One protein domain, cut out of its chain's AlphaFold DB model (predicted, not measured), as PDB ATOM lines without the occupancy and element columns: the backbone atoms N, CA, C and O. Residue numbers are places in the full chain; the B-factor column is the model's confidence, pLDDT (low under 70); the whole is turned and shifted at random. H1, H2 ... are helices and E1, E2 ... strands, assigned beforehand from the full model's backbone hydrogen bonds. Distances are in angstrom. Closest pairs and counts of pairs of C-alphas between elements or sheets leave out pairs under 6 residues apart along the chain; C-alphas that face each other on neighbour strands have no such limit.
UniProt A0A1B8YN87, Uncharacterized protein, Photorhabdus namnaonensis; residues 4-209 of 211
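This is residues 4 to 209 of the 211 residues of an uncharacterized protein of Photorhabdus namnaonensis (UniProt A0A1B8YN87). A twisted sheet of six parallel strands forms the core of one part, with H1 and H5 packed on one face and H3 on the other, three layers in all; beyond the ends at which E4 and E5 finish stands a second, looser part, made of the two-stranded ribbon E6 and E8 and the long helical hairpin H6 and H7. The tail after H7 folds back, and its residues 207 to 208 pair with E6, while H7 meets the sheet part at the first residue of H3. The printed part has 206 residues, with seven named helices and eight named strands in the order E1 H1 E2 E3 H2 E4 H3 E5 H4 E6 H5 E7 E8 H6 H7, a mixed class of helices and strands. The large sheet has the order E2 E1 E3 E4 E5 E7, and E6 and E8 are antiparallel. The whole is compact, with a radius of gyration of the C-alphas of 18.1 A, and spans 55 by 37 by 28 A.

The large sheet holds E1, residues 4 to 6, which begins at C-alpha 4 (276.829, 172.576, 243.279); E2, residues 26 to 29; E3, residues 42 to 45; E4, residues 63 to 68 and 15.8 A long; E5, residues 96 to 99; and E7, residues 146 to 148. The small sheet holds E6, residues 122 to 127 and 17.1 A long, and E8, residues 153 to 156. The helices are H1, residues 11 to 20, 14.2 A; H2, residues 52 to 56; H3, residues 78 to 92, 21.0 A; H4, residues 109 to 112; H5, residues 129 to 141, 19.0 A; H6, residues 160 to 176, 24.4 A, from C-alpha 160 (254.234, 196.366, 277.473); and H7, residues 181 to 197, 24.3 A, ending at C-alpha 197 (268.564, 200.332, 277.240).

In the large sheet E4 and E5 are parallel at 18 degrees, with N 66 and O 96 2.8 A apart, within hydrogen-bond range. E3 and E4 are parallel at 16 degrees, with N 43 and O 63 at 2.8 A. E1 and E3 have N 4 and O 42 at 2.8 A, E2 and E1 have N 5 and O 27 at 2.8 A, and E5 and E7 have N 99 and O 147 at 2.9 A. E1, H1, E2, then E3, H2, E4, then E4, H3, E5 are strand-helix-strand units, two parallel neighbour strands joined through a helix, each with a right-handed crossover. H3 and H5 lie on opposite faces, both over E4 and E5 and along the strands, at heights over the sheet of 9.6 A and 9.1 A. H1 is on the sheet through its residues 13 to 20, and it touches residues 129 to 133 of H5 at a steep tilt of 51 degrees, the same way; the closest C-alphas are those of Leu 16 and Ser 133, 6.5 A. H2 is not on the sheet and touches H3, with the closest C-alphas, those of Ile 55 and Val 90, at 6.7 A. H3 and H7 only just touch, with 3 pairs of C-alphas within 8 A, the closest those of Ser 78 and Ile 184, 6.1 A. H6 and H7 form a hairpin at a shallow tilt of 7 degrees, opposite ways, their closest C-alphas those of Val 176 and Ile 184, 6.3 A. E6 and E8 have N 124 and O 154 at 2.8 A. H4 touches no helix. In H1, H2, H3, H6 and H7 every O i to N i+4 pair is within hydrogen-bond range, in H5 8 of 9 are, and H4 is too short for such a pair.

The two C-alphas farthest apart, those of Lys 39 and Lys 160, are 55.2 A apart. The printed part has no cut. The link from E2 to E3, 12 residues, is long. The mean pLDDT of the printed part is 84.4; residues 33 to 40, 52 to 61 and 72 to 75 are under 70.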
ATOM      1  N   THR A   4     275.815 171.701 242.684       89.06
ATOM      2  CA  THR A   4     276.829 172.576 243.279       89.06
ATOM      3  C   THR A   4     276.209 173.393 244.403       89.06
ATOM      4  O   THR A   4     275.275 174.162 244.188       89.06
ATOM      5  N   TYR A   5     276.737 173.255 245.616       89.62
ATOM      6  CA  TYR A   5     276.311 174.009 246.789       89.62
ATOM      7  C   TYR A   5     277.298 175.134 247.097       89.62
ATOM      8  O   TYR A   5     278.468 174.903 247.419       89.62
ATOM      9  N   VAL A   6     276.814 176.371 247.040       88.38
ATOM     10  CA  VAL A   6     277.610 177.578 247.266       88.38
ATOM     11  C   VAL A   6     277.365 178.100 248.673       88.38
ATOM     12  O   VAL A   6     276.326 178.692 248.965       88.38
ATOM     13  N   GLY A   7     278.364 177.942 249.541       81.81
ATOM     14  CA  GLY A   7     278.293 178.402 250.928       81.81
ATOM     15  C   GLY A   7     278.906 177.398 251.892       81.81
ATOM     16  O   GLY A   7     278.201 176.659 252.552       81.81
ATOM     17  N   LYS A   8     280.236 177.371 252.007       70.31
ATOM     18  CA  LYS A   8     280.933 176.349 252.811       70.31
ATOM     19  C   LYS A   8     280.876 176.566 254.333       70.31
ATOM     20  O   LYS A   8     281.132 175.635 255.083       70.31
ATOM     21  N   ARG A   9     280.618 177.790 254.804       77.94
ATOM     22  CA  ARG A   9     280.801 178.163 256.220       77.94
ATOM     23  C   ARG A   9     279.473 178.429 256.921       77.94
ATOM     24  O   ARG A   9     278.590 179.055 256.332       77.94
ATOM     25  N   GLY A  10     279.383 178.024 258.188       83.56
ATOM     26  CA  GLY A  10     278.272 178.317 259.091       83.56
ATOM     27  C   GLY A  10     277.406 177.095 259.397       83.56
ATOM     28  O   GLY A  10     277.178 176.247 258.539       83.56
ATOM     29  N   LEU A  11     276.868 177.060 260.618       89.12
ATOM     30  CA  LEU A  11     276.168 175.899 261.175       89.12
ATOM     31  C   LEU A  11     274.974 175.419 260.327       89.12
ATOM     32  O   LEU A  11     274.723 174.221 260.240       89.12
ATOM     33  N   LEU A  12     274.239 176.338 259.688       90.12
ATOM     34  CA  LEU A  12     273.155 175.983 258.764       90.12
ATOM     35  C   LEU A  12     273.685 175.240 257.534       90.12
ATOM     36  O   LEU A  12     273.160 174.191 257.172       90.12
ATOM     37  N   ASN A  13     274.730 175.785 256.915       91.44
ATOM     38  CA  ASN A  13     275.294 175.256 255.681       91.44
ATOM     39  C   ASN A  13     275.938 173.886 255.907       91.44
ATOM     40  O   ASN A  13     275.728 172.973 255.116       91.44
ATOM     41  N   GLU A  14     276.648 173.712 257.024       90.81
ATOM     42  CA  GLU A  14     277.237 172.429 257.426       90.81
ATOM     43  C   GLU A  14     276.167 171.346 257.613       90.81
ATOM     44  O   GLU A  14     276.295 170.240 257.082       90.81
ATOM     45  N   LYS A  15     275.075 171.675 258.313       92.62
ATOM     46  CA  LYS A  15     273.972 170.734 258.549       92.62
ATOM     47  C   LYS A  15     273.178 170.423 257.279       92.62
ATOM     48  O   LYS A  15     272.830 169.266 257.061       92.62
ATOM     49  N   LEU A  16     272.914 171.420 256.430       93.31
ATOM     50  CA  LEU A  16     272.247 171.205 255.142       93.31
ATOM     51  C   LEU A  16     273.101 170.356 254.207       93.31
ATOM     52  O   LEU A  16     272.579 169.414 253.618       93.31
ATOM     53  N   HIS A  17     274.399 170.641 254.111       90.75
ATOM     54  CA  HIS A  17     275.333 169.831 253.337       90.75
ATOM     55  C   HIS A  17     275.307 168.370 253.799       90.75
ATOM     56  O   HIS A  17     275.086 167.479 252.986       90.75
ATOM     57  N   ALA A  18     275.441 168.116 255.104       91.00
ATOM     58  CA  ALA A  18     275.428 166.758 255.643       91.00
ATOM     59  C   ALA A  18     274.128 165.992 255.329       91.00
ATOM     60  O   ALA A  18     274.172 164.790 255.073       91.00
ATOM     61  N   LEU A  19     272.973 166.667 255.338       92.94
ATOM     62  CA  LEU A  19     271.686 166.050 254.998       92.94
ATOM     63  C   LEU A  19     271.508 165.829 253.493       92.94
ATOM     64  O   LEU A  19     270.998 164.785 253.091       92.94
ATOM     65  N   LEU A  20     271.915 166.792 252.665       92.56
ATOM     66  CA  LEU A  20     271.762 166.721 251.212       92.56
ATOM     67  C   LEU A  20     272.733 165.718 250.588       92.56
ATOM     68  O   LEU A  20     272.310 164.938 249.742       92.56
ATOM     69  N   SER A  21     273.983 165.652 251.048       91.00
ATOM     70  CA  SER A  21     274.993 164.721 250.517       91.00
ATOM     71  C   SER A  21     274.652 163.244 250.751       91.00
ATOM     72  O   SER A  21     275.212 162.375 250.095       91.00
ATOM     73  N   ARG A  22     273.705 162.941 251.653       91.62
ATOM     74  CA  ARG A  22     273.135 161.589 251.822       91.62
ATOM     75  C   ARG A  22     272.113 161.220 250.744       91.62
ATOM     76  O   ARG A  22     271.766 160.053 250.623       91.62
ATOM     77  N   LYS A  23     271.580 162.211 250.029       89.88
ATOM     78  CA  LYS A  23     270.462 162.066 249.086       89.88
ATOM     79  C   LYS A  23     270.861 162.378 247.645       89.88
ATOM     80  O   LYS A  23     270.259 161.839 246.725       89.88
ATOM     81  N   ILE A  24     271.847 163.253 247.444       89.69
ATOM     82  CA  ILE A  24     272.298 163.726 246.132       89.69
ATOM     83  C   ILE A  24     273.820 163.881 246.088       89.69
ATOM     84  O   ILE A  24     274.461 164.161 247.100       89.69
ATOM     85  N   LYS A  25     274.404 163.745 244.892       88.25
ATOM     86  CA  LYS A  25     275.829 164.006 244.656       88.25
ATOM     87  C   LYS A  25     276.081 165.512 244.646       88.25
ATOM     88  O   LYS A  25     275.596 166.217 243.759       88.25
ATOM     89  N   LEU A  26     276.835 165.987 245.635       87.88
ATOM     90  CA  LEU A  26     276.938 167.407 245.943       87.88
ATOM     91  C   LEU A  26     278.402 167.864 246.015       87.88
ATOM     92  O   LEU A  26     279.202 167.306 246.764       87.88
ATOM     93  N   SER A  27     278.754 168.880 245.227       87.69
ATOM     94  CA  SER A  27     280.049 169.562 245.278       87.69
ATOM     95  C   SER A  27     279.909 170.856 246.078       87.69
ATOM     96  O   SER A  27     279.032 171.677 245.815       87.69
ATOM     97  N   VAL A  28     280.757 171.058 247.086       85.19
ATOM     98  CA  VAL A  28     280.713 172.272 247.914       85.19
ATOM     99  C   VAL A  28     281.789 173.242 247.469       85.19
ATOM    100  O   VAL A  28     282.978 172.921 247.519       85.19
ATOM    101  N   ILE A  29     281.382 174.463 247.137       84.62
ATOM    102  CA  ILE A  29     282.309 175.541 246.798       84.62
ATOM    103  C   ILE A  29     282.133 176.755 247.711       84.62
ATOM    104  O   ILE A  29     281.095 176.993 248.341       84.62
ATOM    105  N   SER A  30     283.207 177.533 247.816       81.12
ATOM    106  CA  SER A  30     283.153 178.857 248.424       81.12
ATOM    107  C   SER A  30     282.515 179.849 247.450       81.12
ATOM    108  O   SER A  30     282.498 179.645 246.240       81.12
ATOM    109  N   THR A  31     282.045 180.977 247.974       75.69
ATOM    110  CA  THR A  31     281.551 182.092 247.155       75.69
ATOM    111  C   THR A  31     282.611 182.735 246.266       75.69
ATOM    112  O   THR A  31     282.251 183.464 245.349       75.69
ATOM    113  N   LEU A  32     283.895 182.548 246.577       70.81
ATOM    114  CA  LEU A  32     285.012 183.112 245.814       70.81
ATOM    115  C   LEU A  32     285.281 182.299 244.547       70.81
ATOM    116  O   LEU A  32     285.620 182.866 243.517       70.81
ATOM    117  N   ASN A  33     285.035 180.991 244.609       65.25
ATOM    118  CA  ASN A  33     285.256 180.064 243.501       65.25
ATOM    119  C   ASN A  33     283.987 179.855 242.670       65.25
ATOM    120  O   ASN A  33     283.848 178.835 242.007       65.25
ATOM    121  N   PHE A  34     283.038 180.790 242.755       69.94
ATOM    122  CA  PHE A  34     281.777 180.700 242.036       69.94
ATOM    123  C   PHE A  34     282.063 180.581 240.532       69.94
ATOM    124  O   PHE A  34     281.751 179.569 239.935       69.94
ATOM    125  N   ASN A  35     282.819 181.499 239.937       66.06
ATOM    126  CA  ASN A  35     282.962 181.610 238.478       66.06
ATOM    127  C   ASN A  35     283.521 180.369 237.733       66.06
ATOM    128  O   ASN A  35     283.446 180.338 236.510       66.06
ATOM    129  N   SER A  36     284.078 179.359 238.413       59.69
ATOM    130  CA  SER A  36     284.749 178.211 237.782       59.69
ATOM    131  C   SER A  36     283.913 176.927 237.637       59.69
ATOM    132  O   SER A  36     284.382 176.000 236.987       59.69
ATOM    133  N   PHE A  37     282.695 176.840 238.195       59.34
ATOM    134  CA  PHE A  37     281.957 175.560 238.330       59.34
ATOM    135  C   PHE A  37     280.600 175.464 237.586       59.34
ATOM    136  O   PHE A  37     279.813 174.557 237.853       59.34
ATOM    137  N   TYR A  38     280.314 176.378 236.651       58.44
ATOM    138  CA  TYR A  38     278.938 176.679 236.208       58.44
ATOM    139  C   TYR A  38     278.401 175.953 234.971       58.44
ATOM    140  O   TYR A  38     277.240 176.169 234.628       58.44
ATOM    141  N   LYS A  39     279.182 175.108 234.295       57.66
ATOM    142  CA  LYS A  39     278.659 174.381 233.128       57.66
ATOM    143  C   LYS A  39     277.913 173.117 233.585       57.66
ATOM    144  O   LYS A  39     278.519 172.261 234.224       57.66
ATOM    145  N   GLU A  40     276.611 173.054 233.272       57.56
ATOM    146  CA  GLU A  40     275.753 171.845 233.278       57.56
ATOM    147  C   GLU A  40     275.369 171.251 234.655       57.56
ATOM    148  O   GLU A  40     275.284 170.034 234.817       57.56
ATOM    149  N   ASN A  41     275.137 172.087 235.679       75.75
ATOM    150  CA  ASN A  41     274.747 171.623 237.022       75.75
ATOM    151  C   ASN A  41     273.606 172.443 237.639       75.75
ATOM    152  O   ASN A  41     273.486 173.642 237.396       75.75
ATOM    153  N   THR A  42     272.841 171.831 238.552       87.12
ATOM    154  CA  THR A  42     271.947 172.580 239.452       87.12
ATOM    155  C   THR A  42     272.757 173.273 240.546       87.12
ATOM    156  O   THR A  42     273.612 172.655 241.184       87.12
ATOM    157  N   VAL A  43     272.466 174.543 240.815       89.19
ATOM    158  CA  VAL A  43     273.180 175.371 241.791       89.19
ATOM    159  C   VAL A  43     272.274 175.695 242.972       89.19
ATOM    160  O   VAL A  43     271.199 176.260 242.807       89.19
ATOM    161  N   ILE A  44     272.736 175.399 244.185       91.38
ATOM    162  CA  ILE A  44     272.107 175.838 245.434       91.38
ATOM    163  C   ILE A  44     272.958 176.958 246.024       91.38
ATOM    164  O   ILE A  44     274.083 176.727 246.473       91.38
ATOM    165  N   TYR A  45     272.427 178.175 246.058       90.75
ATOM    166  CA  TYR A  45     273.122 179.335 246.601       90.75
ATOM    167  C   TYR A  45     272.679 179.641 248.031       90.75
ATOM    168  O   TYR A  45     271.605 180.191 248.262       90.75
ATOM    169  N   ALA A  46     273.540 179.324 248.995       90.50
ATOM    170  CA  ALA A  46     273.295 179.485 250.428       90.50
ATOM    171  C   ALA A  46     274.134 180.600 251.075       90.50
ATOM    172  O   ALA A  46     274.217 180.719 252.300       90.50
ATOM    173  N   ALA A  47     274.807 181.419 250.267       87.19
ATOM    174  CA  ALA A  47     275.657 182.471 250.791       87.19
ATOM    175  C   ALA A  47     274.873 183.688 251.307       87.19
ATOM    176  O   ALA A  47     273.692 183.909 251.026       87.19
ATOM    177  N   ARG A  48     275.575 184.520 252.085       83.75
ATOM    178  CA  ARG A  48     274.974 185.655 252.792       83.75
ATOM    179  C   ARG A  48     274.349 186.694 251.863       83.75
ATOM    180  O   ARG A  48     273.265 187.158 252.175       83.75
ATOM    181  N   TYR A  49     275.011 187.053 250.770       81.81
ATOM    182  CA  TYR A  49     274.509 188.028 249.801       81.81
ATOM    183  C   TYR A  49     274.730 187.505 248.394       81.81
ATOM    184  O   TYR A  49     275.734 186.826 248.137       81.81
ATOM    185  N   LEU A  50     273.807 187.830 247.504       81.75
ATOM    186  CA  LEU A  50     273.954 187.628 246.074       81.75
ATOM    187  C   LEU A  50     274.410 188.952 245.439       81.75
ATOM    188  O   LEU A  50     274.147 190.034 245.961       81.75
ATOM    189  N   SER A  51     275.199 188.876 244.373       71.12
ATOM    190  CA  SER A  51     275.490 190.035 243.526       71.12
ATOM    191  C   SER A  51     274.869 189.774 242.166       71.12
ATOM    192  O   SER A  51     274.864 188.631 241.718       71.12
ATOM    193  N   GLN A  52     274.388 190.815 241.496       64.38
ATOM    194  CA  GLN A  52     273.730 190.685 240.191       64.38
ATOM    195  C   GLN A  52     274.646 190.030 239.143       64.38
ATOM    196  O   GLN A  52     274.219 189.183 238.369       64.38
ATOM    197  N   SER A  53     275.958 190.275 239.237       62.03
ATOM    198  CA  SER A  53     276.971 189.559 238.450       62.03
ATOM    199  C   SER A  53     276.944 188.034 238.627       62.03
ATOM    200  O   SER A  53     277.233 187.310 237.685       62.03
ATOM    201  N   ARG A  54     276.574 187.521 239.806       64.25
ATOM    202  CA  ARG A  54     276.453 186.077 240.084       64.25
ATOM    203  C   ARG A  54     275.146 185.481 239.579       64.25
ATOM    204  O   ARG A  54     275.100 184.282 239.336       64.25
ATOM    205  N   ILE A  55     274.115 186.308 239.436       60.66
ATOM    206  CA  ILE A  55     272.837 185.925 238.836       60.66
ATOM    207  C   ILE A  55     273.063 185.698 237.341       60.66
ATOM    208  O   ILE A  55     272.828 184.599 236.856       60.66
ATOM    209  N   ASN A  56     273.686 186.655 236.654       62.94
ATOM    210  CA  ASN A  56     274.017 186.527 235.230       62.94
ATOM    211  C   ASN A  56     274.975 185.346 234.958       62.94
ATOM    212  O   ASN A  56     274.838 184.622 233.982       62.94
ATOM    213  N   LEU A  57     275.915 185.065 235.870       56.66
ATOM    214  CA  LEU A  57     276.809 183.897 235.760       56.66
ATOM    215  C   LEU A  57     276.098 182.539 235.880       56.66
ATOM    216  O   LEU A  57     276.692 181.513 235.562       56.66
ATOM    217  N   SER A  58     274.848 182.512 236.339       57.09
ATOM    218  CA  SER A  58     274.041 181.292 236.388       57.09
ATOM    219  C   SER A  58     273.178 181.078 235.141       57.09
ATOM    220  O   SER A  58     272.355 180.163 235.130       57.09
ATOM    221  N   ASP A  59     273.346 181.881 234.083       60.44
ATOM    222  CA  ASP A  59     272.663 181.680 232.788       60.44
ATOM    223  C   ASP A  59     273.109 180.372 232.103       60.44
ATOM    224  O   ASP A  59     272.453 179.889 231.189       60.44
ATOM    225  N   THR A  60     274.196 179.755 232.579       60.19
ATOM    226  CA  THR A  60     274.717 178.468 232.088       60.19
ATOM    227  C   THR A  60     274.322 177.260 232.946       60.19
ATOM    228  O   THR A  60     274.826 176.161 232.709       60.19
ATOM    229  N   SER A  61     273.493 177.451 233.981       64.88
ATOM    230  CA  SER A  61     273.036 176.372 234.871       64.88
ATOM    231  C   SER A  61     271.604 175.948 234.555       64.88
ATOM    232  O   SER A  61     270.752 176.811 234.362       64.88
ATOM    233  N   ASP A  62     271.323 174.641 234.600       71.88
ATOM    234  CA  ASP A  62     269.980 174.092 234.334       71.88
ATOM    235  C   ASP A  62     268.937 174.561 235.358       71.88
ATOM    236  O   ASP A  62     267.746 174.659 235.077       71.88
ATOM    237  N   SER A  63     269.380 174.811 236.592       81.50
ATOM    238  CA  SER A  63     268.520 175.231 237.692       81.50
ATOM    239  C   SER A  63     269.337 175.970 238.742       81.50
ATOM    240  O   SER A  63     270.418 175.531 239.141       81.50
ATOM    241  N   PHE A  64     268.801 177.085 239.231       88.56
ATOM    242  CA  PHE A  64     269.404 177.884 240.291       88.56
ATOM    243  C   PHE A  64     268.397 178.075 241.423       88.56
ATOM    244  O   PHE A  64     267.307 178.606 241.207       88.56
ATOM    245  N   ILE A  65     268.771 177.655 242.631       92.12
ATOM    246  CA  ILE A  65     267.956 177.744 243.843       92.12
ATOM    247  C   ILE A  65     268.656 178.663 244.840       92.12
ATOM    248  O   ILE A  65     269.704 178.327 245.397       92.12
ATOM    249  N   TYR A  66     268.053 179.813 245.120       92.69
ATOM    250  CA  TYR A  66     268.523 180.748 246.131       92.69
ATOM    251  C   TYR A  66     267.904 180.458 247.501       92.69
ATOM    252  O   TYR A  66     266.682 180.483 247.664       92.69
ATOM    253  N   LEU A  67     268.744 180.238 248.515       93.69
ATOM    254  CA  LEU A  67     268.311 180.132 249.908       93.69
ATOM    255  C   LEU A  67     268.289 181.524 250.546       93.69
ATOM    256  O   LEU A  67     269.293 182.043 251.052       93.69
ATOM    257  N   SER A  68     267.115 182.140 250.531       91.06
ATOM    258  CA  SER A  68     266.888 183.445 251.129       91.06
ATOM    259  C   SER A  68     266.497 183.275 252.592       91.06
ATOM    260  O   SER A  68     265.356 182.954 252.907       91.06
ATOM    261  N   THR A  69     267.425 183.536 253.516       86.19
ATOM    262  CA  THR A  69     267.133 183.670 254.959       86.19
ATOM    263  C   THR A  69     266.433 184.997 255.267       86.19
ATOM    264  O   THR A  69     266.818 185.753 256.165       86.19
ATOM    265  N   LEU A  70     265.437 185.324 254.448       80.31
ATOM    266  CA  LEU A  70     264.563 186.455 254.643       80.31
ATOM    267  C   LEU A  70     263.562 186.099 255.739       80.31
ATOM    268  O   LEU A  70     262.838 185.113 255.656       80.31
ATOM    269  N   VAL A  71     263.504 186.962 256.742       70.62
ATOM    270  CA  VAL A  71     262.446 187.003 257.749       70.62
ATOM    271  C   VAL A  71     261.378 187.950 257.187       70.62
ATOM    272  O   VAL A  71     261.613 189.162 257.213       70.62
ATOM    273  N   PRO A  72     260.266 187.459 256.598       59.81
ATOM    274  CA  PRO A  72     259.271 188.321 255.961       59.81
ATOM    275  C   PRO A  72     258.446 189.088 257.000       59.81
ATOM    276  O   PRO A  72     257.380 188.638 257.400       59.81
ATOM    277  N   ASN A  73     258.917 190.247 257.455       66.44
ATOM    278  CA  ASN A  73     258.177 191.109 258.375       66.44
ATOM    279  C   ASN A  73     258.122 192.553 257.861       66.44
ATOM    280  O   ASN A  73     258.880 192.958 256.992       66.44
ATOM    281  N   ASN A  74     257.241 193.361 258.454       63.00
ATOM    282  CA  ASN A  74     257.131 194.796 258.157       63.00
ATOM    283  C   ASN A  74     258.361 195.623 258.609       63.00
ATOM    284  O   ASN A  74     258.329 196.850 258.548       63.00
ATOM    285  N   PHE A  75     259.410 194.971 259.117       68.38
ATOM    286  CA  PHE A  75     260.620 195.578 259.658       68.38
ATOM    287  C   PHE A  75     261.789 195.181 258.780       68.38
ATOM    288  O   PHE A  75     262.591 194.347 259.172       68.38
ATOM    289  N   HIS A  76     261.897 195.743 257.586       70.81
ATOM    290  CA  HIS A  76     263.053 195.443 256.759       70.81
ATOM    291  C   HIS A  76     264.235 196.308 257.190       70.81
ATOM    292  O   HIS A  76     264.387 197.446 256.739       70.81
ATOM    293  N   ASP A  77     265.094 195.758 258.048       75.31
ATOM    294  CA  ASP A  77     266.423 196.330 258.216       75.31
ATOM    295  C   ASP A  77     267.244 196.195 256.920       75.31
ATOM    296  O   ASP A  77     266.819 195.584 255.933       75.31
ATOM    297  N   SER A  78     268.436 196.791 256.883       81.12
ATOM    298  CA  SER A  78     269.262 196.786 255.671       81.12
ATOM    299  C   SER A  78     269.618 195.378 255.188       81.12
ATOM    300  O   SER A  78     269.746 195.163 253.980       81.12
ATOM    301  N   TYR A  79     269.719 194.404 256.101       83.69
ATOM    302  CA  TYR A  79     269.937 193.006 255.753       83.69
ATOM    303  C   TYR A  79     268.711 192.410 255.058       83.69
ATOM    304  O   TYR A  79     268.846 191.836 253.977       83.69
ATOM    305  N   GLN A  80     267.521 192.579 255.634       83.19
ATOM    306  CA  GLN A  80     266.280 192.062 255.058       83.19
ATOM    307  C   GLN A  80     265.917 192.764 253.746       83.19
ATOM    308  O   GLN A  80     265.491 192.092 252.812       83.19
ATOM    309  N   LYS A  81     266.142 194.083 253.634       84.44
ATOM    310  CA  LYS A  81     265.969 194.826 252.375       84.44
ATOM    311  C   LYS A  81     266.856 194.241 251.281       84.44
ATOM    312  O   LYS A  81     266.375 193.970 250.189       84.44
ATOM    313  N   ARG A  82     268.134 193.986 251.581       86.62
ATOM    314  CA  ARG A  82     269.057 193.378 250.617       86.62
ATOM    315  C   ARG A  82     268.658 191.950 250.244       86.62
ATOM    316  O   ARG A  82     268.630 191.635 249.069       86.62
ATOM    317  N   LYS A  83     268.287 191.112 251.217       88.50
ATOM    318  CA  LYS A  83     267.787 189.754 250.943       88.50
ATOM    319  C   LYS A  83     266.533 189.753 250.073       88.50
ATOM    320  O   LYS A  83     266.401 188.875 249.233       88.50
ATOM    321  N   ASN A  84     265.643 190.725 250.268       86.56
ATOM    322  CA  ASN A  84     264.458 190.887 249.437       86.56
ATOM    323  C   ASN A  84     264.824 191.253 247.992       86.56
ATOM    324  O   ASN A  84     264.293 190.632 247.083       86.56
ATOM    325  N   LEU A  85     265.751 192.196 247.786       86.81
ATOM    326  CA  LEU A  85     266.246 192.536 246.445       86.81
ATOM    327  C   LEU A  85     266.915 191.333 245.771       86.81
ATOM    328  O   LEU A  85     266.508 190.965 244.680       86.81
ATOM    329  N   ASP A  86     267.823 190.639 246.470       89.19
ATOM    330  CA  ASP A  86     268.443 189.413 245.952       89.19
ATOM    331  C   ASP A  86     267.377 188.373 245.536       89.19
ATOM    332  O   ASP A  86     267.549 187.656 244.558       89.19
ATOM    333  N   SER A  87     266.282 188.251 246.297       90.00
ATOM    334  CA  SER A  87     265.181 187.341 245.969       90.00
ATOM    335  C   SER A  87     264.376 187.786 244.748       90.00
ATOM    336  O   SER A  87     263.986 186.923 243.968       90.00
ATOM    337  N   LEU A  88     264.129 189.087 244.583       88.62
ATOM    338  CA  LEU A  88     263.434 189.632 243.415       88.62
ATOM    339  C   LEU A  88     264.267 189.433 242.148       88.62
ATOM    340  O   LEU A  88     263.766 188.826 241.210       88.62
ATOM    341  N   ASP A  89     265.550 189.802 242.175       87.94
ATOM    342  CA  ASP A  89     266.454 189.654 241.028       87.94
ATOM    343  C   ASP A  89     266.530 188.188 240.543       87.94
ATOM    344  O   ASP A  89     266.569 187.900 239.345       87.94
ATOM    345  N   VAL A  90     266.534 187.228 241.480       88.94
ATOM    346  CA  VAL A  90     266.523 185.789 241.164       88.94
ATOM    347  C   VAL A  90     265.210 185.382 240.491       88.94
ATOM    348  O   VAL A  90     265.246 184.682 239.481       88.94
ATOM    349  N   LEU A  91     264.066 185.820 241.019       88.88
ATOM    350  CA  LEU A  91     262.754 185.492 240.452       88.88
ATOM    351  C   LEU A  91     262.548 186.123 239.071       88.88
ATOM    352  O   LEU A  91     262.067 185.444 238.169       88.88
ATOM    353  N   GLU A  92     262.956 187.380 238.886       87.94
ATOM    354  CA  GLU A  92     262.905 188.081 237.594       87.94
ATOM    355  C   GLU A  92     263.740 187.372 236.523       87.94
ATOM    356  O   GLU A  92     263.387 187.380 235.347       87.94
ATOM    357  N   SER A  93     264.795 186.670 236.937       84.38
ATOM    358  CA  SER A  93     265.605 185.833 236.049       84.38
ATOM    359  C   SER A  93     265.019 184.434 235.788       84.38
ATOM    360  O   SER A  93     265.720 183.569 235.267       84.38
ATOM    361  N   GLY A  94     263.786 184.152 236.220       84.12
ATOM    362  CA  GLY A  94     263.136 182.844 236.068       84.12
ATOM    363  C   GLY A  94     263.681 181.743 236.987       84.12
ATOM    364  O   GLY A  94     263.405 180.562 236.775       84.12
ATOM    365  N   ARG A  95     264.465 182.103 238.010       88.56
ATOM    366  CA  ARG A  95     265.130 181.156 238.917       88.56
ATOM    367  C   ARG A  95     264.345 180.956 240.204       88.56
ATOM    368  O   ARG A  95     263.374 181.651 240.493       88.56
ATOM    369  N   LYS A  96     264.786 179.986 241.004       91.81
ATOM    370  CA  LYS A  96     264.027 179.491 242.148       91.81
ATOM    371  C   LYS A  96     264.483 180.121 243.461       91.81
ATOM    372  O   LYS A  96     265.679 180.269 243.706       91.81
ATOM    373  N   VAL A  97     263.542 180.430 244.355       92.31
ATOM    374  CA  VAL A  97     263.830 180.980 245.694       92.31
ATOM    375  C   VAL A  97     263.153 180.169 246.795       92.31
ATOM    376  O   VAL A  97     261.946 179.933 246.759       92.31
ATOM    377  N   ILE A  98     263.907 179.823 247.840       93.62
ATOM    378  CA  ILE A  98     263.359 179.333 249.110       93.62
ATOM    379  C   ILE A  98     263.467 180.440 250.150       93.62
ATOM    380  O   ILE A  98     264.569 180.875 250.488       93.62
ATOM    381  N   TYR A  99     262.328 180.859 250.696       91.62
ATOM    382  CA  TYR A  99     262.272 181.791 251.817       91.62
ATOM    383  C   TYR A  99     262.315 181.014 253.133       91.62
ATOM    384  O   TYR A  99     261.381 180.282 253.470       91.62
ATOM    385  N   ILE A 100     263.411 181.185 253.864       91.81
ATOM    386  CA  ILE A 100     263.732 180.486 255.105       91.81
ATOM    387  C   ILE A 100     263.552 181.462 256.277       91.81
ATOM    388  O   ILE A 100     264.349 182.399 256.398       91.81
ATOM    389  N   PRO A 101     262.557 181.257 257.161       89.56
ATOM    390  CA  PRO A 101     262.400 182.074 258.357       89.56
ATOM    391  C   PRO A 101     263.325 181.561 259.480       89.56
ATOM    392  O   PRO A 101     264.456 181.141 259.238       89.56
ATOM    393  N   PHE A 102     262.874 181.591 260.738       88.44
ATOM    394  CA  PHE A 102     263.657 181.054 261.845       88.44
ATOM    395  C   PHE A 102     263.797 179.536 261.757       88.44
ATOM    396  O   PHE A 102     262.838 178.830 261.483       88.44
ATOM    397  N   ILE A 103     264.987 179.025 262.055       91.44
ATOM    398  CA  ILE A 103     265.291 177.591 261.999       91.44
ATOM    399  C   ILE A 103     265.269 177.046 263.420       91.44
ATOM    400  O   ILE A 103     266.097 177.462 264.228       91.44
ATOM    401  N   LYS A 104     264.346 176.137 263.743       91.00
ATOM    402  CA  LYS A 104     264.078 175.608 265.096       91.00
ATOM    403  C   LYS A 104     265.351 175.238 265.868       91.00
ATOM    404  O   LYS A 104     265.496 175.551 267.054       91.00
ATOM    405  N   GLU A 105     266.285 174.603 265.176       91.38
ATOM    406  CA  GLU A 105     267.571 174.123 265.676       91.38
ATOM    407  C   GLU A 105     268.548 175.263 266.002       91.38
ATOM    408  O   GLU A 105     269.455 175.069 266.807       91.38
ATOM    409  N   LEU A 106     268.363 176.437 265.397       89.56
ATOM    410  CA  LEU A 106     269.227 177.617 265.497       89.56
ATOM    411  C   LEU A 106     268.548 178.812 266.186       89.56
ATOM    412  O   LEU A 106     269.173 179.859 266.347       89.56
ATOM    413  N   ILE A 107     267.279 178.685 266.597       86.69
ATOM    414  CA  ILE A 107     266.572 179.753 267.309       86.69
ATOM    415  C   ILE A 107     267.264 180.026 268.654       86.69
ATOM    416  O   ILE A 107     267.416 179.095 269.458       86.69
ATOM    417  N   PRO A 108     267.606 181.294 268.953       86.94
ATOM    418  CA  PRO A 108     268.145 181.684 270.249       86.94
ATOM    419  C   PRO A 108     267.226 181.328 271.424       86.94
ATOM    420  O   PRO A 108     266.007 181.502 271.366       86.94
ATOM    421  N   THR A 109     267.814 180.912 272.546       88.88
ATOM    422  CA  THR A 109     267.079 180.504 273.758       88.88
ATOM    423  C   THR A 109     266.125 181.581 274.277       88.88
ATOM    424  O   THR A 109     265.037 181.256 274.749       88.88
ATOM    425  N   TYR A 110     266.485 182.865 274.155       86.31
ATOM    426  CA  TYR A 110     265.617 183.965 274.587       86.31
ATOM    427  C   TYR A 110     264.316 184.051 273.775       86.31
ATOM    428  O   TYR A 110     263.299 184.444 274.332       86.31
ATOM    429  N   ILE A 111     264.319 183.650 272.496       87.88
ATOM    430  CA  ILE A 111     263.101 183.571 271.677       87.88
ATOM    431  C   ILE A 111     262.282 182.354 272.102       87.88
ATOM    432  O   ILE A 111     261.081 182.478 272.319       87.88
ATOM    433  N   LYS A 112     262.932 181.193 272.285       89.69
ATOM    434  CA  LYS A 112     262.257 179.947 272.700       89.69
ATOM    435  C   LYS A 112     261.452 180.134 273.987       89.69
ATOM    436  O   LYS A 112     260.308 179.707 274.051       89.69
ATOM    437  N   LYS A 113     262.017 180.841 274.974       90.38
ATOM    438  CA  LYS A 113     261.363 181.152 276.261       90.38
ATOM    439  C   LYS A 113     260.139 182.074 276.149       90.38
ATOM    440  O   LYS A 113     259.444 182.264 277.140       90.38
ATOM    441  N   ARG A 114     259.900 182.690 274.990       90.50
ATOM    442  CA  ARG A 114     258.780 183.611 274.752       90.50
ATOM    443  C   ARG A 114     257.678 183.004 273.893       90.50
ATOM    444  O   ARG A 114     256.671 183.675 273.685       90.50
ATOM    445  N   LEU A 115     257.862 181.784 273.391       91.81
ATOM    446  CA  LEU A 115     256.844 181.102 272.603       91.81
ATOM    447  C   LEU A 115     255.640 180.778 273.487       91.81
ATOM    448  O   LEU A 115     255.794 180.259 274.591       91.81
ATOM    449  N   ILE A 116     254.452 181.092 272.988       93.25
ATOM    450  CA  ILE A 116     253.178 180.816 273.648       93.25
ATOM    451  C   ILE A 116     252.236 180.099 272.688       93.25
ATOM    452  O   ILE A 116     252.336 180.237 271.468       93.25
ATOM    453  N   THR A 117     251.309 179.330 273.247       88.81
ATOM    454  CA  THR A 117     250.254 178.641 272.493       88.81
ATOM    455  C   THR A 117     249.054 179.547 272.229       88.81
ATOM    456  O   THR A 117     248.356 179.380 271.232       88.81
ATOM    457  N   VAL A 118     248.830 180.535 273.100       89.25
ATOM    458  CA  VAL A 118     247.743 181.508 272.962       89.25
ATOM    459  C   VAL A 118     248.031 182.450 271.796       89.25
ATOM    460  O   VAL A 118     249.141 182.963 271.646       89.25
ATOM    461  N   LYS A 119     247.004 182.693 270.978       88.75
ATOM    462  CA  LYS A 119     247.074 183.593 269.826       88.75
ATOM    463  C   LYS A 119     247.516 184.998 270.246       88.75
ATOM    464  O   LYS A 119     247.016 185.556 271.218       88.75
ATOM    465  N   SER A 120     248.435 185.568 269.474       88.75
ATOM    466  CA  SER A 120     249.022 186.891 269.684       88.75
ATOM    467  C   SER A 120     249.167 187.601 268.344       88.75
ATOM    468  O   SER A 120     249.388 186.955 267.318       88.75
ATOM    469  N   ASP A 121     249.109 188.930 268.347       88.44
ATOM    470  CA  ASP A 121     249.466 189.726 267.166       88.44
ATOM    471  C   ASP A 121     250.966 189.651 266.857       88.44
ATOM    472  O   ASP A 121     251.402 190.045 265.780       88.44
ATOM    473  N   TYR A 122     251.754 189.120 267.790       88.69
ATOM    474  CA  TYR A 122     253.190 188.948 267.667       88.69
ATOM    475  C   TYR A 122     253.508 187.477 267.467       88.69
ATOM    476  O   TYR A 122     253.173 186.636 268.305       88.69
ATOM    477  N   PHE A 123     254.172 187.159 266.367       89.56
ATOM    478  CA  PHE A 123     254.489 185.782 266.019       89.56
ATOM    479  C   PHE A 123     255.827 185.675 265.299       89.56
ATOM    480  O   PHE A 123     256.436 186.685 264.958       89.56
ATOM    481  N   ILE A 124     256.291 184.444 265.095       89.31
ATOM    482  CA  ILE A 124     257.397 184.072 264.216       89.31
ATOM    483  C   ILE A 124     257.034 182.845 263.396       89.31
ATOM    484  O   ILE A 124     256.346 181.944 263.874       89.31
ATOM    485  N   TYR A 125     257.548 182.778 262.175       89.25
ATOM    486  CA  TYR A 125     257.565 181.531 261.422       89.25
ATOM    487  C   TYR A 125     258.802 180.730 261.791       89.25
ATOM    488  O   TYR A 125     259.904 181.282 261.855       89.25
ATOM    489  N   ILE A 126     258.603 179.441 262.046       89.38
ATOM    490  CA  ILE A 126     259.673 178.511 262.382       89.38
ATOM    491  C   ILE A 126     259.642 177.372 261.371       89.38
ATOM    492  O   ILE A 126     258.602 176.756 261.185       89.38
ATOM    493  N   THR A 127     260.793 177.074 260.784       92.75
ATOM    494  CA  THR A 127     261.044 175.897 259.951       92.75
ATOM    495  C   THR A 127     262.097 174.998 260.610       92.75
ATOM    496  O   THR A 127     262.608 175.302 261.694       92.75
ATOM    497  N   SER A 128     262.442 173.886 259.966       93.31
ATOM    498  CA  SER A 128     263.522 172.986 260.375       93.31
ATOM    499  C   SER A 128     264.532 172.782 259.251       93.31
ATOM    500  O   SER A 128     264.235 172.991 258.074       93.31
ATOM    501  N   ILE A 129     265.730 172.313 259.593       94.31
ATOM    502  CA  ILE A 129     266.757 171.997 258.589       94.31
ATOM    503  C   ILE A 129     266.268 170.877 257.657       94.31
ATOM    504  O   ILE A 129     266.524 170.917 256.453       94.31
ATOM    505  N   ASN A 130     265.504 169.919 258.189       94.44
ATOM    506  CA  ASN A 130     264.886 168.857 257.395       94.44
ATOM    507  C   ASN A 130     263.888 169.408 256.375       94.44
ATOM    508  O   ASN A 130     263.917 169.005 255.218       94.44
ATOM    509  N   GLU A 131     263.040 170.348 256.781       94.12
ATOM    510  CA  GLU A 131     262.042 170.956 255.900       94.12
ATOM    511  C   GLU A 131     262.687 171.804 254.794       94.12
ATOM    512  O   GLU A 131     262.270 171.729 253.637       94.12
ATOM    513  N   ILE A 132     263.767 172.526 255.115       94.94
ATOM    514  CA  ILE A 132     264.588 173.221 254.113       94.94
ATOM    515  C   ILE A 132     265.184 172.211 253.127       94.94
ATOM    516  O   ILE A 132     265.075 172.404 251.920       94.94
ATOM    517  N   SER A 133     265.782 171.119 253.618       95.00
ATOM    518  CA  SER A 133     266.358 170.070 252.767       95.00
ATOM    519  C   SER A 133     265.311 169.441 251.844       95.00
ATOM    520  O   SER A 133     265.566 169.317 250.650       95.00
ATOM    521  N   SER A 134     264.134 169.087 252.361       94.38
ATOM    522  CA  SER A 134     263.038 168.543 251.550       94.38
ATOM    523  C   SER A 134     262.563 169.538 250.494       94.38
ATOM    524  O   SER A 134     262.371 169.162 249.344       94.38
ATOM    525  N   SER A 135     262.463 170.820 250.850       94.44
ATOM    526  CA  SER A 135     262.047 171.881 249.926       94.44
ATOM    527  C   SER A 135     263.058 172.136 248.809       94.44
ATOM    528  O   SER A 135     262.664 172.434 247.687       94.44
ATOM    529  N   ILE A 136     264.357 171.993 249.094       94.06
ATOM    530  CA  ILE A 136     265.408 172.026 248.068       94.06
ATOM    531  C   ILE A 136     265.199 170.885 247.073       94.06
ATOM    532  O   ILE A 136     265.188 171.127 245.873       94.06
ATOM    533  N   LEU A 137     265.023 169.657 247.565       92.62
ATOM    534  CA  LEU A 137     264.869 168.475 246.711       92.62
ATOM    535  C   LEU A 137     263.609 168.554 245.849       92.62
ATOM    536  O   LEU A 137     263.653 168.207 244.678       92.62
ATOM    537  N   GLU A 138     262.517 169.063 246.408       92.19
ATOM    538  CA  GLU A 138     261.283 169.302 245.667       92.19
ATOM    539  C   GLU A 138     261.464 170.360 244.574       92.19
ATOM    540  O   GLU A 138     261.050 170.141 243.440       92.19
ATOM    541  N   LEU A 139     262.125 171.485 244.875       90.94
ATOM    542  CA  LEU A 139     262.372 172.536 243.882       90.94
ATOM    543  C   LEU A 139     263.369 172.128 242.802       90.94
ATOM    544  O   LEU A 139     263.321 172.679 241.705       90.94
ATOM    545  N   ILE A 140     264.258 171.176 243.076       88.94
ATOM    546  CA  ILE A 140     265.117 170.592 242.046       88.94
ATOM    547  C   ILE A 140     264.264 169.946 240.945       88.94
ATOM    548  O   ILE A 140     264.559 170.137 239.770       88.94
ATOM    549  N   SER A 141     263.199 169.235 241.320       84.81
ATOM    550  CA  SER A 141     262.352 168.454 240.408       84.81
ATOM    551  C   SER A 141     261.049 169.144 239.980       84.81
ATOM    552  O   SER A 141     260.275 168.557 239.235       84.81
ATOM    553  N   SER A 142     260.759 170.338 240.495       85.00
ATOM    554  CA  SER A 142     259.488 171.051 240.291       85.00
ATOM    555  C   SER A 142     259.653 172.251 239.363       85.00
ATOM    556  O   SER A 142     260.687 172.911 239.405       85.00
ATOM    557  N   ASP A 143     258.607 172.620 238.625       82.19
ATOM    558  CA  ASP A 143     258.554 173.883 237.867       82.19
ATOM    559  C   ASP A 143     258.252 175.111 238.743       82.19
ATOM    560  O   ASP A 143     258.278 176.248 238.274       82.19
ATOM    561  N   SER A 144     257.984 174.918 240.040       86.12
ATOM    562  CA  SER A 144     257.726 176.031 240.950       86.12
ATOM    563  C   SER A 144     258.948 176.944 241.072       86.12
ATOM    564  O   SER A 144     260.068 176.500 241.335       86.12
ATOM    565  N   GLN A 145     258.717 178.249 240.935       83.62
ATOM    566  CA  GLN A 145     259.751 179.276 241.077       83.62
ATOM    567  C   GLN A 145     260.002 179.681 242.532       83.62
ATOM    568  O   GLN A 145     261.027 180.280 242.850       83.62
ATOM    569  N   SER A 146     259.093 179.391 243.466       86.94
ATOM    570  CA  SER A 146     259.342 179.773 244.855       86.94
ATOM    571  C   SER A 146     258.660 178.888 245.879       86.94
ATOM    572  O   SER A 146     257.576 178.352 245.659       86.94
ATOM    573  N   LYS A 147     259.297 178.778 247.046       89.06
ATOM    574  CA  LYS A 147     258.739 178.099 248.212       89.06
ATOM    575  C   LYS A 147     258.935 178.943 249.466       89.06
ATOM    576  O   LYS A 147     260.056 179.303 249.824       89.06
ATOM    577  N   LYS A 148     257.832 179.278 250.137       88.25
ATOM    578  CA  LYS A 148     257.828 180.032 251.400       88.25
ATOM    579  C   LYS A 148     257.620 179.074 252.567       88.25
ATOM    580  O   LYS A 148     256.557 178.476 252.680       88.25
ATOM    581  N   LEU A 149     258.607 178.957 253.455       87.50
ATOM    582  CA  LEU A 149     258.535 178.070 254.625       87.50
ATOM    583  C   LEU A 149     257.867 178.769 255.813       87.50
ATOM    584  O   LEU A 149     258.429 178.855 256.896       87.50
ATOM    585  N   THR A 150     256.679 179.338 255.599       77.19
ATOM    586  CA  THR A 150     255.970 180.195 256.568       77.19
ATOM    587  C   THR A 150     254.913 179.445 257.385       77.19
ATOM    588  O   THR A 150     253.955 180.043 257.865       77.19
ATOM    589  N   SER A 151     255.055 178.134 257.548       71.44
ATOM    590  CA  SER A 151     254.195 177.325 258.411       71.44
ATOM    591  C   SER A 151     255.066 176.337 259.185       71.44
ATOM    592  O   SER A 151     255.941 175.741 258.566       71.44
ATOM    593  N   PRO A 152     254.865 176.150 260.502       72.69
ATOM    594  CA  PRO A 152     253.843 176.759 261.357       72.69
ATOM    595  C   PRO A 152     254.177 178.178 261.860       72.69
ATOM    596  O   PRO A 152     255.333 178.580 262.028       72.69
ATOM    597  N   CYS A 153     253.120 178.929 262.176       82.19
ATOM    598  CA  CYS A 153     253.186 180.197 262.902       82.19
ATOM    599  C   CYS A 153     253.259 179.940 264.414       82.19
ATOM    600  O   CYS A 153     252.431 179.214 264.958       82.19
ATOM    601  N   ASN A 154     254.220 180.557 265.101       90.50
ATOM    602  CA  ASN A 154     254.398 180.443 266.547       90.50
ATOM    603  C   ASN A 154     254.233 181.812 267.204       90.50
ATOM    604  O   ASN A 154     254.919 182.764 266.833       90.50
ATOM    605  N   TYR A 155     253.343 181.915 268.185       92.44
ATOM    606  CA  TYR A 155     253.044 183.177 268.856       92.44
ATOM    607  C   TYR A 155     254.083 183.516 269.922       92.44
ATOM    608  O   TYR A 155     254.702 182.633 270.516       92.44
ATOM    609  N   LEU A 156     254.269 184.810 270.168       91.25
ATOM    610  CA  LEU A 156     255.200 185.332 271.159       91.25
ATOM    611  C   LEU A 156     254.485 186.138 272.240       91.25
ATOM    612  O   LEU A 156     253.618 186.973 271.956       91.25
ATOM    613  N   TYR A 157     254.923 185.938 273.483       92.06
ATOM    614  CA  TYR A 157     254.602 186.816 274.599       92.06
ATOM    615  C   TYR A 157     255.559 188.006 274.647       92.06
ATOM    616  O   TYR A 157     256.762 187.858 274.897       92.06
ATOM    617  N   LEU A 158     254.984 189.196 274.484       90.38
ATOM    618  CA  LEU A 158     255.677 190.465 274.640       90.38
ATOM    619  C   LEU A 158     255.110 191.262 275.808       90.38
ATOM    620  O   LEU A 158     253.887 191.407 275.938       90.38
ATOM    621  N   ASN A 159     256.004 191.838 276.607       91.25
ATOM    622  CA  ASN A 159     255.656 192.781 277.659       91.25
ATOM    623  C   ASN A 159     255.261 194.152 277.070       91.25
ATOM    624  O   ASN A 159     255.438 194.423 275.881       91.25
ATOM    625  N   LYS A 160     254.726 195.046 277.908       90.69
ATOM    626  CA  LYS A 160     254.234 196.366 277.473       90.69
ATOM    627  C   LYS A 160     255.309 197.216 276.774       90.69
ATOM    628  O   LYS A 160     255.004 197.876 275.784       90.69
ATOM    629  N   ARG A 161     256.555 197.181 277.264       91.56
ATOM    630  CA  ARG A 161     257.682 197.953 276.705       91.56
ATOM    631  C   ARG A 161     258.062 197.443 275.318       91.56
ATOM    632  O   ARG A 161     258.208 198.230 274.391       91.56
ATOM    633  N   GLU A 162     258.139 196.123 275.172       90.56
ATOM    634  CA  GLU A 162     258.404 195.453 273.901       90.56
ATOM    635  C   GLU A 162     257.320 195.816 272.882       90.56
ATOM    636  O   GLU A 162     257.648 196.298 271.804       90.56
ATOM    637  N   ARG A 163     256.031 195.691 273.232       89.62
ATOM    638  CA  ARG A 163     254.913 196.056 272.336       89.62
ATOM    639  C   ARG A 163     255.001 197.503 271.840       89.62
ATOM    640  O   ARG A 163     254.783 197.755 270.657       89.62
ATOM    641  N   LEU A 164     255.350 198.441 272.722       89.69
ATOM    642  CA  LEU A 164     255.533 199.849 272.361       89.69
ATOM    643  C   LEU A 164     256.698 200.036 271.383       89.69
ATOM    644  O   LEU A 164     256.533 200.685 270.352       89.69
ATOM    645  N   MET A 165     257.844 199.409 271.661       89.88
ATOM    646  CA  MET A 165     259.008 199.412 270.769       89.88
ATOM    647  C   MET A 165     258.674 198.825 269.394       89.88
ATOM    648  O   MET A 165     259.013 199.410 268.367       89.88
ATOM    649  N   PHE A 166     257.961 197.699 269.369       88.12
ATOM    650  CA  PHE A 166     257.467 197.077 268.147       88.12
ATOM    651  C   PHE A 166     256.576 198.026 267.357       88.12
ATOM    652  O   PHE A 166     256.852 198.260 266.185       88.12
ATOM    653  N   SER A 167     255.564 198.627 267.976       86.56
ATOM    654  CA  SER A 167     254.681 199.576 267.291       86.56
ATOM    655  C   SER A 167     255.454 200.760 266.692       86.56
ATOM    656  O   SER A 167     255.349 201.025 265.490       86.56
ATOM    657  N   LEU A 168     256.314 201.400 267.496       89.25
ATOM    658  CA  LEU A 168     257.106 202.566 267.098       89.25
ATOM    659  C   LEU A 168     258.005 202.263 265.896       89.25
ATOM    660  O   LEU A 168     257.920 202.920 264.859       89.25
ATOM    661  N   PHE A 169     258.851 201.241 266.001       89.19
ATOM    662  CA  PHE A 169     259.778 200.921 264.922       89.19
ATOM    663  C   PHE A 169     259.064 200.326 263.714       89.19
ATOM    664  O   PHE A 169     259.510 200.551 262.595       89.19
ATOM    665  N   SER A 170     257.924 199.647 263.891       83.44
ATOM    666  CA  SER A 170     257.136 199.180 262.747       83.44
ATOM    667  C   SER A 170     256.650 200.365 261.928       83.44
ATOM    668  O   SER A 170     256.626 200.315 260.700       83.44
ATOM    669  N   PHE A 171     256.232 201.435 262.601       85.62
ATOM    670  CA  PHE A 171     255.843 202.667 261.940       85.62
ATOM    671  C   PHE A 171     257.036 203.325 261.233       85.62
ATOM    672  O   PHE A 171     256.933 203.627 260.045       85.62
ATOM    673  N   ILE A 172     258.175 203.467 261.919       88.38
ATOM    674  CA  ILE A 172     259.379 204.093 261.352       88.38
ATOM    675  C   ILE A 172     259.873 203.318 260.126       88.38
ATOM    676  O   ILE A 172     260.022 203.916 259.064       88.38
ATOM    677  N   TYR A 173     260.068 201.997 260.221       85.62
ATOM    678  CA  TYR A 173     260.572 201.184 259.107       85.62
ATOM    679  C   TYR A 173     259.675 201.236 257.876       85.62
ATOM    680  O   TYR A 173     260.188 201.315 256.764       85.62
ATOM    681  N   LYS A 174     258.349 201.281 258.052       82.12
ATOM    682  CA  LYS A 174     257.434 201.475 256.921       82.12
ATOM    683  C   LYS A 174     257.633 202.802 256.204       82.12
ATOM    684  O   LYS A 174     257.468 202.859 254.992       82.12
ATOM    685  N   ARG A 175     257.977 203.860 256.936       84.94
ATOM    686  CA  ARG A 175     258.275 205.167 256.344       84.94
ATOM    687  C   ARG A 175     259.648 205.166 255.686       84.94
ATOM    688  O   ARG A 175     259.770 205.658 254.574       84.94
ATOM    689  N   VAL A 176     260.659 204.585 256.334       85.50
ATOM    690  CA  VAL A 176     262.051 204.659 255.863       85.50
ATOM    691  C   VAL A 176     262.443 203.586 254.842       85.50
ATOM    692  O   VAL A 176     263.544 203.645 254.305       85.50
ATOM    693  N   PHE A 177     261.583 202.609 254.531       77.50
ATOM    694  CA  PHE A 177     261.939 201.499 253.634       77.50
ATOM    695  C   PHE A 177     262.373 201.958 252.234       77.50
ATOM    696  O   PHE A 177     263.337 201.425 251.678       77.50
ATOM    697  N   ASN A 178     261.714 202.987 251.697       80.69
ATOM    698  CA  ASN A 178     262.015 203.547 250.375       80.69
ATOM    699  C   ASN A 178     263.205 204.516 250.383       80.69
ATOM    700  O   ASN A 178     263.639 204.969 249.330       80.69
ATOM    701  N   TYR A 179     263.752 204.824 251.557       82.50
ATOM    702  CA  TYR A 179     264.877 205.737 251.687       82.50
ATOM    703  C   TYR A 179     266.219 205.012 251.474       82.50
ATOM    704  O   TYR A 179     266.290 203.770 251.477       82.50
ATOM    705  N   PRO A 180     267.310 205.776 251.290       84.00
ATOM    706  CA  PRO A 180     268.647 205.218 251.143       84.00
ATOM    707  C   PRO A 180     269.077 204.348 252.333       84.00
ATOM    708  O   PRO A 180     268.647 204.542 253.473       84.00
ATOM    709  N   TYR A 181     270.000 203.411 252.085       83.75
ATOM    710  CA  TYR A 181     270.482 202.455 253.093       83.75
ATOM    711  C   TYR A 181     271.039 203.104 254.362       83.75
ATOM    712  O   TYR A 181     270.897 202.527 255.440       83.75
ATOM    713  N   PHE A 182     271.654 204.287 254.262       86.25
ATOM    714  CA  PHE A 182     272.203 204.973 255.431       86.25
ATOM    715  C   PHE A 182     271.109 205.325 256.451       86.25
ATOM    716  O   PHE A 182     271.321 205.153 257.648       86.25
ATOM    717  N   LEU A 183     269.917 205.727 255.991       88.00
ATOM    718  CA  LEU A 183     268.800 206.081 256.867       88.00
ATOM    719  C   LEU A 183     268.251 204.835 257.573       88.00
ATOM    720  O   LEU A 183     268.030 204.843 258.780       88.00
ATOM    721  N   ILE A 184     268.109 203.728 256.837       87.31
ATOM    722  CA  ILE A 184     267.689 202.431 257.392       87.31
ATOM    723  C   ILE A 184     268.709 201.934 258.427       87.31
ATOM    724  O   ILE A 184     268.328 201.442 259.488       87.31
ATOM    725  N   ASN A 185     270.008 202.101 258.157       89.31
ATOM    726  CA  ASN A 185     271.071 201.757 259.101       89.31
ATOM    727  C   ASN A 185     271.021 202.627 260.361       89.31
ATOM    728  O   ASN A 185     271.182 202.098 261.458       89.31
ATOM    729  N   PHE A 186     270.753 203.927 260.227       90.44
ATOM    730  CA  PHE A 186     270.586 204.821 261.373       90.44
ATOM    731  C   PHE A 186     269.405 204.391 262.254       90.44
ATOM    732  O   PHE A 186     269.567 204.222 263.463       90.44
ATOM    733  N   VAL A 187     268.246 204.106 261.649       90.75
ATOM    734  CA  VAL A 187     267.082 203.563 262.368       90.75
ATOM    735  C   VAL A 187     267.432 202.243 263.057       90.75
ATOM    736  O   VAL A 187     267.046 202.041 264.207       90.75
ATOM    737  N   LYS A 188     268.223 201.373 262.416       88.88
ATOM    738  CA  LYS A 188     268.670 200.106 263.015       88.88
ATOM    739  C   LYS A 188     269.597 200.299 264.211       88.88
ATOM    740  O   LYS A 188     269.524 199.532 265.172       88.88
ATOM    741  N   ILE A 189     270.478 201.294 264.160       91.25
ATOM    742  CA  ILE A 189     271.346 201.652 265.287       91.25
ATOM    743  C   ILE A 189     270.486 202.158 266.444       91.25
ATOM    744  O   ILE A 189     270.606 201.639 267.552       91.25
ATOM    745  N   LEU A 190     269.567 203.091 266.179       91.94
ATOM    746  CA  LEU A 190     268.642 203.618 267.183       91.94
ATOM    747  C   LEU A 190     267.797 202.504 267.819       91.94
ATOM    748  O   LEU A 190     267.700 202.426 269.042       91.94
ATOM    749  N   GLU A 191     267.248 201.606 266.998       90.69
ATOM    750  CA  GLU A 191     266.515 200.416 267.429       90.69
ATOM    751  C   GLU A 191     267.333 199.592 268.426       90.69
ATOM    752  O   GLU A 191     266.861 199.306 269.528       90.69
ATOM    753  N   LYS A 192     268.555 199.199 268.047       90.31
ATOM    754  CA  LYS A 192     269.414 198.352 268.882       90.31
ATOM    755  C   LYS A 192     269.788 199.039 270.188       90.31
ATOM    756  O   LYS A 192     269.792 198.393 271.236       90.31
ATOM    757  N   THR A 193     270.090 200.332 270.134       92.00
ATOM    758  CA  THR A 193     270.435 201.126 271.314       92.00
ATOM    759  C   THR A 193     269.260 201.183 272.287       92.00
ATOM    760  O   THR A 193     269.420 200.834 273.455       92.00
ATOM    761  N   LEU A 194     268.057 201.514 271.807       91.62
ATOM    762  CA  LEU A 194     266.858 201.571 272.646       91.62
ATOM    763  C   LEU A 194     266.448 200.195 273.181       91.62
ATOM    764  O   LEU A 194     266.094 200.081 274.351       91.62
ATOM    765  N   GLN A 195     266.550 199.130 272.380       90.62
ATOM    766  CA  GLN A 195     266.315 197.761 272.858       90.62
ATOM    767  C   GLN A 195     267.250 197.386 273.999       90.62
ATOM    768  O   GLN A 195     266.806 196.791 274.978       90.62
ATOM    769  N   LYS A 196     268.537 197.731 273.874       90.12
ATOM    770  CA  LYS A 196     269.542 197.437 274.893       90.12
ATOM    771  C   LYS A 196     269.257 198.202 276.185       90.12
ATOM    772  O   LYS A 196     269.296 197.597 277.247       90.12
ATOM    773  N   ILE A 197     268.920 199.490 276.087       91.06
ATOM    774  CA  ILE A 197     268.564 200.332 277.240       91.06
ATOM    775  C   ILE A 197     267.299 199.810 277.939       91.06
ATOM    776  O   ILE A 197     267.224 199.783 279.163       91.06
ATOM    777  N   LEU A 198     266.305 199.366 277.166       88.81
ATOM    778  CA  LEU A 198     265.002 198.936 277.681       88.81
ATOM    779  C   LEU A 198     264.899 197.426 277.943       88.81
ATOM    780  O   LEU A 198     263.807 196.949 278.262       88.81
ATOM    781  N   PHE A 199     265.995 196.674 277.792       86.31
ATOM    782  CA  PHE A 199     266.041 195.208 277.906       86.31
ATOM    783  C   PHE A 199     264.963 194.494 277.068       86.31
ATOM    784  O   PHE A 199     264.353 193.514 277.499       86.31
ATOM    785  N   CYS A 200     264.699 195.006 275.865       87.81
ATOM    786  CA  CYS A 200     263.721 194.446 274.937       87.81
ATOM    787  C   CYS A 200     264.370 193.419 274.002       87.81
ATOM    788  O   CYS A 200     265.548 193.520 273.658       87.81
ATOM    789  N   ILE A 201     263.580 192.448 273.538       83.00
ATOM    790  CA  ILE A 201     264.034 191.516 272.502       83.00
ATOM    791  C   ILE A 201     264.344 192.244 271.176       83.00
ATOM    792  O   ILE A 201     263.699 193.252 270.866       83.00
ATOM    793  N   PRO A 202     265.274 191.724 270.353       81.56
ATOM    794  CA  PRO A 202     265.526 192.274 269.026       81.56
ATOM    795  C   PRO A 202     264.279 192.241 268.129       81.56
ATOM    796  O   PRO A 202     263.702 191.175 267.910       81.56
ATOM    797  N   LEU A 203     263.874 193.389 267.572       73.12
ATOM    798  CA  LEU A 203     262.643 193.504 266.778       73.12
ATOM    799  C   LEU A 203     262.735 192.777 265.432       73.12
ATOM    800  O   LEU A 203     261.734 192.244 264.962       73.12
ATOM    801  N   SER A 204     263.935 192.666 264.848       70.56
ATOM    802  CA  SER A 204     264.168 191.854 263.638       70.56
ATOM    803  C   SER A 204     263.792 190.383 263.820       70.56
ATOM    804  O   SER A 204     263.727 189.641 262.846       70.56
ATOM    805  N   CYS A 205     263.558 189.943 265.059       72.44
ATOM    806  CA  CYS A 205     263.151 188.586 265.354       72.44
ATOM    807  C   CYS A 205     261.645 188.348 265.368       72.44
ATOM    808  O   CYS A 205     261.269 187.196 265.528       72.44
ATOM    809  N   VAL A 206     260.790 189.363 265.225       78.19
ATOM    810  CA  VAL A 206     259.339 189.217 265.428       78.19
ATOM    811  C   VAL A 206     258.547 189.802 264.267       78.19
ATOM    812  O   VAL A 206     258.969 190.732 263.579       78.19
ATOM    813  N   TYR A 207     257.375 189.222 264.057       80.50
ATOM    814  CA  TYR A 207     256.407 189.571 263.038       80.50
ATOM    815  C   TYR A 207     255.170 190.118 263.739       80.50
ATOM    816  O   TYR A 207     254.782 189.620 264.794       80.50
ATOM    817  N   ILE A 208     254.574 191.157 263.159       78.19
ATOM    818  CA  ILE A 208     253.371 191.792 263.695       78.19
ATOM    819  C   ILE A 208     252.253 191.592 262.692       78.19
ATOM    820  O   ILE A 208     252.370 192.046 261.547       78.19
ATOM    821  N   ASN A 209     251.179 190.951 263.141       73.88
ATOM    822  CA  ASN A 209     249.930 190.880 262.412       73.88
ATOM    823  C   ASN A 209     249.354 192.291 262.330       73.88
ATOM    824  O   ASN A 209     248.884 192.842 263.323       73.88
TER     825      ASN A 209